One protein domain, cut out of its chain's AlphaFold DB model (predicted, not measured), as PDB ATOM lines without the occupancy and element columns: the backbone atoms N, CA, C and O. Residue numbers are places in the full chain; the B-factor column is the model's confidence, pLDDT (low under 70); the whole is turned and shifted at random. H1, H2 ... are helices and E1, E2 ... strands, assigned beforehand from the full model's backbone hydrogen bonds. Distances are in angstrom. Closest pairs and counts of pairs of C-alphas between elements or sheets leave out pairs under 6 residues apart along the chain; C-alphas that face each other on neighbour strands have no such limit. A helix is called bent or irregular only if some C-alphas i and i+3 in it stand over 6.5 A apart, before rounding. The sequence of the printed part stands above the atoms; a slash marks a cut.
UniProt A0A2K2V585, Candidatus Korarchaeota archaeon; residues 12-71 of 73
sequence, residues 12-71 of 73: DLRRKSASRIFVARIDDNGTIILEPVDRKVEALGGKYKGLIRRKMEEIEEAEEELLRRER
ATOM      1  N   ASP A  12     183.406 162.308 175.890       85.50
ATOM      2  CA  ASP A  12     183.738 161.185 176.770       85.50
ATOM      3  C   ASP A  12     183.963 161.624 178.222       85.50
ATOM      4  O   ASP A  12     183.576 160.913 179.152       85.50
ATOM      5  N   LEU A  13     184.524 162.821 178.436       84.25
ATOM      6  CA  LEU A  13     184.690 163.398 179.773       84.25
ATOM      7  C   LEU A  13     183.357 163.907 180.335       84.25
ATOM      8  O   LEU A  13     183.065 163.672 181.509       84.25
ATOM      9  N   ARG A  14     182.504 164.514 179.498       82.44
ATOM     10  CA  ARG A  14     181.141 164.920 179.891       82.44
ATOM     11  C   ARG A  14     180.301 163.726 180.344       82.44
ATOM     12  O   ARG A  14     179.676 163.783 181.402       82.44
ATOM     13  N   ARG A  15     180.344 162.614 179.597       82.56
ATOM     14  CA  ARG A  15     179.647 161.362 179.951       82.56
ATOM     15  C   ARG A  15     180.118 160.780 181.282       82.56
ATOM     16  O   ARG A  15     179.290 160.274 182.031       82.56
ATOM     17  N   LYS A  16     181.420 160.855 181.576       83.06
ATOM     18  CA  LYS A  16     181.991 160.381 182.847       83.06
ATOM     19  C   LYS A  16     181.608 161.266 184.034       83.06
ATOM     20  O   LYS A  16     181.328 160.739 185.102       83.06
ATOM     21  N   SER A  17     181.595 162.587 183.849       78.25
ATOM     22  CA  SER A  17     181.250 163.544 184.907       78.25
ATOM     23  C   SER A  17     179.751 163.554 185.235       78.25
ATOM     24  O   SER A  17     179.370 163.706 186.392       78.25
ATOM     25  N   ALA A  18     178.885 163.405 184.223       75.94
ATOM     26  CA  ALA A  18     177.423 163.490 184.332       75.94
ATOM     27  C   ALA A  18     176.867 164.801 184.943       75.94
ATOM     28  O   ALA A  18     175.652 164.914 185.130       75.94
ATOM     29  N   SER A  19     177.726 165.788 185.223       77.06
ATOM     30  CA  SER A  19     177.369 167.126 185.692       77.06
ATOM     31  C   SER A  19     177.564 168.165 184.592       77.06
ATOM     32  O   SER A  19     178.432 168.028 183.727       77.06
ATOM     33  N   ARG A  20     176.734 169.211 184.624       76.25
ATOM     34  CA  ARG A  20     176.779 170.348 183.691       76.25
ATOM     35  C   ARG A  20     177.359 171.610 184.317       76.25
ATOM     36  O   ARG A  20     177.676 172.552 183.596       76.25
ATOM     37  N   ILE A  21     177.472 171.643 185.642       80.94
ATOM     38  CA  ILE A  21     177.932 172.804 186.400       80.94
ATOM     39  C   ILE A  21     179.177 172.393 187.169       80.94
ATOM     40  O   ILE A  21     179.175 171.382 187.868       80.94
ATOM     41  N   PHE A  22     180.228 173.199 187.051       85.69
ATOM     42  CA  PHE A  22     181.512 172.935 187.678       85.69
ATOM     43  C   PHE A  22     181.979 174.149 188.473       85.69
ATOM     44  O   PHE A  22     181.798 175.288 188.041       85.69
ATOM     45  N   VAL A  23     182.623 173.899 189.607       87.94
ATOM     46  CA  VAL A  23     183.452 174.888 190.293       87.94
ATOM     47  C   VAL A  23     184.867 174.752 189.752       87.94
ATOM     48  O   VAL A  23     185.453 173.673 189.815       87.94
ATOM     49  N   ALA A  24     185.410 175.845 189.220       88.56
ATOM     50  CA  ALA A  24     186.802 175.907 188.801       88.56
ATOM     51  C   ALA A  24     187.691 176.305 189.984       88.56
ATOM     52  O   ALA A  24     187.398 177.277 190.685       88.56
ATOM     53  N   ARG A  25     188.787 175.573 190.188       90.88
ATOM     54  CA  ARG A  25     189.867 175.923 191.120       90.88
ATOM     55  C   ARG A  25     191.206 175.841 190.408       90.88
ATOM     56  O   ARG A  25     191.329 175.126 189.418       90.88
ATOM     57  N   ILE A  26     192.189 176.567 190.919       92.69
ATOM     58  CA  ILE A  26     193.568 176.512 190.441       92.69
ATOM     59  C   ILE A  26     194.396 175.870 191.553       92.69
ATOM     60  O   ILE A  26     194.252 176.270 192.709       92.69
ATOM     61  N   ASP A  27     195.182 174.848 191.222       93.31
ATOM     62  CA  ASP A  27     196.124 174.241 192.167       93.31
ATOM     63  C   ASP A  27     197.436 175.044 192.265       93.31
ATOM     64  O   ASP A  27     197.672 175.987 191.506       93.31
ATOM     65  N   ASP A  28     198.318 174.647 193.181       93.62
ATOM     66  CA  ASP A  28     199.606 175.321 193.404       93.62
ATOM     67  C   ASP A  28     200.550 175.254 192.184       93.62
ATOM     68  O   ASP A  28     201.505 176.026 192.091       93.62
ATOM     69  N   ASN A  29     200.272 174.364 191.225       92.62
ATOM     70  CA  ASN A  29     201.027 174.199 189.984       92.62
ATOM     71  C   ASN A  29     200.398 174.955 188.797       92.62
ATOM     72  O   ASN A  29     200.916 174.884 187.682       92.62
ATOM     73  N   GLY A  30     199.288 175.672 189.009       89.94
ATOM     74  CA  GLY A  30     198.571 176.399 187.959       89.94
ATOM     75  C   GLY A  30     197.595 175.547 187.135       89.94
ATOM     76  O   GLY A  30     197.107 176.002 186.099       89.94
ATOM     77  N   THR A  31     197.283 174.325 187.566       92.75
ATOM     78  CA  THR A  31     196.319 173.430 186.918       92.75
ATOM     79  C   THR A  31     194.888 173.854 187.233       92.75
ATOM     80  O   THR A  31     194.525 174.034 188.395       92.75
ATOM     81  N   ILE A  32     194.036 173.943 186.206       90.69
ATOM     82  CA  ILE A  32     192.598 174.188 186.379       90.69
ATOM     83  C   ILE A  32     191.895 172.865 186.707       90.69
ATOM     84  O   ILE A  32     191.815 171.967 185.866       90.69
ATOM     85  N   ILE A  33     191.336 172.767 187.911       90.25
ATOM     86  CA  ILE A  33     190.524 171.642 188.378       90.25
ATOM     87  C   ILE A  33     189.046 172.028 188.277       90.25
ATOM     88  O   ILE A  33     188.624 173.045 188.829       90.25
ATOM     89  N   LEU A  34     188.256 171.211 187.576       89.00
ATOM     90  CA  LEU A  34     186.808 171.375 187.438       89.00
ATOM     91  C   LEU A  34     186.088 170.345 188.311       89.00
ATOM     92  O   LEU A  34     186.049 169.164 187.969       89.00
ATOM     93  N   GLU A  35     185.493 170.786 189.416       86.81
ATOM     94  CA  GLU A  35     184.730 169.906 190.303       86.81
ATOM     95  C   GLU A  35     183.227 169.995 190.027       86.81
ATOM     96  O   GLU A  35     182.682 171.102 190.024       86.81
ATOM     97  N   PRO A  36     182.535 168.866 189.791       84.88
ATOM     98  CA  PRO A  36     181.109 168.870 189.499       84.88
ATOM     99  C   PRO A  36     180.310 169.348 190.712       84.88
ATOM    100  O   PRO A  36     180.509 168.886 191.833       84.88
ATOM    101  N   VAL A  37     179.363 170.253 190.481       79.38
ATOM    102  CA  VAL A  37     178.401 170.659 191.506       79.38
ATOM    103  C   VAL A  37     177.331 169.578 191.634       79.38
ATOM    104  O   VAL A  37     176.785 169.108 190.633       79.38
ATOM    105  N   ASP A  38     177.025 169.191 192.870       67.88
ATOM    106  CA  ASP A  38     176.015 168.180 193.166       67.88
ATOM    107  C   ASP A  38     174.605 168.601 192.717       67.88
ATOM    108  O   ASP A  38     174.176 169.748 192.889       67.88
ATOM    109  N   ARG A  39     173.828 167.623 192.230       56.78
ATOM    110  CA  ARG A  39     172.459 167.789 191.685       56.78
ATOM    111  C   ARG A  39     171.478 168.524 192.610       56.78
ATOM    112  O   ARG A  39     170.486 169.074 192.138       56.78
ATOM    113  N   LYS A  40     171.731 168.560 193.927       52.22
ATOM    114  CA  LYS A  40     170.913 169.324 194.888       52.22
ATOM    115  C   LYS A  40     170.903 170.830 194.591       52.22
ATOM    116  O   LYS A  40     169.896 171.476 194.864       52.22
ATOM    117  N   VAL A  41     171.970 171.374 194.005       55.12
ATOM    118  CA  VAL A  41     172.062 172.796 193.629       55.12
ATOM    119  C   VAL A  41     171.375 173.066 192.284       55.12
ATOM    120  O   VAL A  41     170.751 174.110 192.119       55.12
ATOM    121  N   GLU A  42     171.379 172.108 191.348       53.97
ATOM    122  CA  GLU A  42     170.655 172.227 190.068       53.97
ATOM    123  C   GLU A  42     169.137 172.415 190.256       53.97
ATOM    124  O   GLU A  42     168.487 173.077 189.445       53.97
ATOM    125  N   ALA A  43     168.567 171.900 191.353       54.25
ATOM    126  CA  ALA A  43     167.157 172.084 191.700       54.25
ATOM    127  C   ALA A  43     166.768 173.560 191.936       54.25
ATOM    128  O   ALA A  43     165.618 173.931 191.693       54.25
ATOM    129  N   LEU A  44     167.715 174.422 192.335       53.59
ATOM    130  CA  LEU A  44     167.496 175.871 192.489       53.59
ATOM    131  C   LEU A  44     167.403 176.602 191.137       53.59
ATOM    132  O   LEU A  44     166.815 177.679 191.053       53.59
ATOM    133  N   GLY A  45     167.908 176.004 190.052       52.94
ATOM    134  CA  GLY A  45     167.867 176.547 188.688       52.94
ATOM    135  C   GLY A  45     166.494 176.479 188.002       52.94
ATOM    136  O   GLY A  45     166.387 176.745 186.803       52.94
ATOM    137  N   GLY A  46     165.429 176.133 188.736       55.22
ATOM    138  CA  GLY A  46     164.072 175.936 188.212       55.22
ATOM    139  C   GLY A  46     163.488 177.125 187.436       55.22
ATOM    140  O   GLY A  46     162.641 176.918 186.572       55.22
ATOM    141  N   LYS A  47     163.982 178.350 187.662       55.56
ATOM    142  CA  LYS A  47     163.507 179.580 186.995       55.56
ATOM    143  C   LYS A  47     163.702 179.585 185.469       55.56
ATOM    144  O   LYS A  47     162.976 180.283 184.772       55.56
ATOM    145  N   TYR A  48     164.652 178.807 184.947       58.09
ATOM    146  CA  TYR A  48     164.978 178.758 183.512       58.09
ATOM    147  C   TYR A  48     164.640 177.406 182.864       58.09
ATOM    148  O   TYR A  48     164.968 177.158 181.700       58.09
ATOM    149  N   LYS A  49     163.974 176.515 183.610       50.88
ATOM    150  CA  LYS A  49     163.629 175.164 183.165       50.88
ATOM    151  C   LYS A  49     162.533 175.247 182.093       50.88
ATOM    152  O   LYS A  49     161.388 175.547 182.405       50.88
ATOM    153  N   GLY A  50     162.886 174.992 180.830       61.00
ATOM    154  CA  GLY A  50     161.936 174.931 179.703       61.00
ATOM    155  C   GLY A  50     162.124 175.974 178.594       61.00
ATOM    156  O   GLY A  50     161.380 175.949 177.619       61.00
ATOM    157  N   LEU A  51     163.121 176.861 178.689       64.19
ATOM    158  CA  LEU A  51     163.433 177.815 177.609       64.19
ATOM    159  C   LEU A  51     164.083 177.154 176.383       64.19
ATOM    160  O   LEU A  51     164.036 177.692 175.278       64.19
ATOM    161  N   ILE A  52     164.668 175.972 176.566       64.38
ATOM    162  CA  ILE A  52     165.322 175.210 175.510       64.38
ATOM    163  C   ILE A  52     164.351 174.140 174.997       64.38
ATOM    164  O   ILE A  52     163.979 173.229 175.730       64.38
ATOM    165  N   ARG A  53     163.933 174.263 173.728       67.88
ATOM    166  CA  ARG A  53     162.964 173.356 173.075       67.88
ATOM    167  C   ARG A  53     163.560 172.029 172.586       67.88
ATOM    168  O   ARG A  53     162.803 171.138 172.220       67.88
ATOM    169  N   ARG A  54     164.888 171.911 172.537       69.12
ATOM    170  CA  ARG A  54     165.608 170.690 172.139       69.12
ATOM    171  C   ARG A  54     166.137 169.954 173.361       69.12
ATOM    172  O   ARG A  54     166.355 170.570 174.406       69.12
ATOM    173  N   LYS A  55     166.366 168.645 173.237       76.12
ATOM    174  CA  LYS A  55     167.087 167.920 174.288       76.12
ATOM    175  C   LYS A  55     168.504 168.479 174.362       76.12
ATOM    176  O   LYS A  55     169.109 168.784 173.339       76.12
ATOM    177  N   MET A  56     169.041 168.611 175.572       70.06
ATOM    178  CA  MET A  56     170.410 169.109 175.753       70.06
ATOM    179  C   MET A  56     171.438 168.268 174.991       70.06
ATOM    180  O   MET A  56     172.377 168.829 174.447       70.06
ATOM    181  N   GLU A  57     171.217 166.956 174.873       73.06
ATOM    182  CA  GLU A  57     172.075 166.065 174.081       73.06
ATOM    183  C   GLU A  57     172.147 166.473 172.601       73.06
ATOM    184  O   GLU A  57     173.225 166.475 172.018       73.06
ATOM    185  N   GLU A  58     171.024 166.878 172.004       80.81
ATOM    186  CA  GLU A  58     170.960 167.286 170.592       80.81
ATOM    187  C   GLU A  58     171.688 168.613 170.350       80.81
ATOM    188  O   GLU A  58     172.257 168.841 169.285       80.81
ATOM    189  N   ILE A  59     171.657 169.511 171.338       80.50
ATOM    190  CA  ILE A  59     172.373 170.791 171.286       80.50
ATOM    191  C   ILE A  59     173.871 170.550 171.400       80.50
ATOM    192  O   ILE A  59     174.647 171.111 170.634       80.50
ATOM    193  N   GLU A  60     174.253 169.684 172.332       76.62
ATOM    194  CA  GLU A  60     175.633 169.298 172.579       76.62
ATOM    195  C   GLU A  60     176.276 168.603 171.366       76.62
ATOM    196  O   GLU A  60     177.429 168.888 171.050       76.62
ATOM    197  N   GLU A  61     175.551 167.719 170.671       81.81
ATOM    198  CA  GLU A  61     176.042 167.076 169.441       81.81
ATOM    199  C   GLU A  61     176.175 168.076 168.284       81.81
ATOM    200  O   GLU A  61     177.199 168.088 167.600       81.81
ATOM    201  N   ALA A  62     175.193 168.966 168.105       82.62
ATOM    202  CA  ALA A  62     175.242 169.995 167.067       82.62
ATOM    203  C   ALA A  62     176.398 170.992 167.277       82.62
ATOM    204  O   ALA A  62     177.031 171.427 166.315       82.62
ATOM    205  N   GLU A  63     176.688 171.354 168.530       80.50
ATOM    206  CA  GLU A  63     177.814 172.225 168.876       80.50
ATOM    207  C   GLU A  63     179.162 171.550 168.577       80.50
ATOM    208  O   GLU A  63     180.058 172.170 168.002       80.50
ATOM    209  N   GLU A  64     179.300 170.264 168.902       80.12
ATOM    210  CA  GLU A  64     180.530 169.506 168.669       80.12
ATOM    211  C   GLU A  64     180.805 169.302 167.166       80.12
ATOM    212  O   GLU A  64     181.949 169.436 166.723       80.12
ATOM    213  N   GLU A  65     179.771 169.063 166.351       84.31
ATOM    214  CA  GLU A  65     179.898 169.039 164.886       84.31
ATOM    215  C   GLU A  65     180.317 170.395 164.308       84.31
ATOM    216  O   GLU A  65     181.186 170.459 163.431       84.31
ATOM    217  N   LEU A  66     179.726 171.483 164.806       80.81
ATOM    218  CA  LEU A  66     180.033 172.832 164.342       80.81
ATOM    219  C   LEU A  66     181.494 173.198 164.631       80.81
ATOM    220  O   LEU A  66     182.192 173.697 163.750       80.81
ATOM    221  N   LEU A  67     181.989 172.868 165.825       76.50
ATOM    222  CA  LEU A  67     183.378 173.120 166.213       76.50
ATOM    223  C   LEU A  67     184.385 172.291 165.403       76.50
ATOM    224  O   LEU A  67     185.410 172.838 164.987       76.50
ATOM    225  N   ARG A  68     184.076 171.016 165.112       80.69
ATOM    226  CA  ARG A  68     184.882 170.175 164.202       80.69
ATOM    227  C   ARG A  68     184.940 170.766 162.796       80.69
ATOM    228  O   ARG A  68     185.996 170.790 162.166       80.69
ATOM    229  N   ARG A  69     183.808 171.262 162.290       79.81
ATOM    230  CA  ARG A  69     183.723 171.874 160.958       79.81
ATOM    231  C   ARG A  69     184.542 173.162 160.862       79.81
ATOM    232  O   ARG A  69     185.165 173.407 159.832       79.81
ATOM    233  N   GLU A  70     184.565 173.960 161.924       81.56
ATOM    234  CA  GLU A  70     185.324 175.214 161.991       81.56
ATOM    235  C   GLU A  70     186.826 175.028 162.292       81.56
ATOM    236  O   GLU A  70     187.539 176.023 162.409       81.56
ATOM    237  N   ARG A  71     187.333 173.786 162.403       66.19
ATOM    238  CA  ARG A  71     188.729 173.473 162.794       66.19
ATOM    239  C   ARG A  71     189.170 174.157 164.090       66.19
ATOM    240  O   ARG A  71     190.349 174.456 164.279       66.19
TER     241      ARG A  71
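What this domain is: This is residues 12 to 71 of the 73 residues of a protein of Candidatus Korarchaeota archaeon (UniProt A0A2K2V585). The printed part is an open U without a packed core: the strand hairpin E1 and E2 makes one arm, H2 lies at the base, and the long helix H3 makes the other arm. The short helix H1 sits off to one side of the hairpin, near it only where Ser 17 comes close to Pro 36 of E2, and H3 packs on nothing. The 60 printed residues hold three named helices and two named strands in the order H1, E1, E2, H2, H3, with an antiparallel sheet of order E1 - E2; the class is mixed, helices and strands. The whole is loose, with a radius of gyration of the C-alphas of 14.7 A, and flat, spanning 41 by 36 by 18 A.

Where its parts are: H1 is residues 12 to 17, 8.8 A long, beginning at C-alpha 12 (183.738, 161.185, 176.770). E1 is residues 22 to 26, 12.9 A, and E2 is residues 32 to 36, 13.0 A. H2 is residues 39 to 48, 15.6 A; it is irregular, with C-alphas 44 and 47 7.7 A apart. H3 is residues 56 to 69, 20.1 A, ending at C-alpha 69 (183.723, 171.874, 160.958).

How they stand to each other: E1 and E2 form a hairpin, antiparallel at 153 degrees between their directions; N 23 and O 35 are 2.8 A apart and N 33 and O 25 2.8 A, within hydrogen-bond range. The closest C-alphas of H1 and E2, those of Ser 17 and Pro 36, are 7.0 A apart. H1 is apart from H2 and H3, and H2 is apart from H3. In H1 and H3 every O i to N i+4 pair is within hydrogen-bond range; in H2 0 of 6 are, against 4 of 7 O i to N i+3 pairs.

The domain as a whole: The C-alphas farthest apart, those of Asp 28 and Arg 53, are 41.9 A apart. Residues 43 to 71, of which 43 to 48 belong to H2 and 56 to 69 to H3, stand free. The printed part has no cut and no long link. The mean pLDDT of the printed part is 76.0; residues 38 to 54 and residue 71 are under 70.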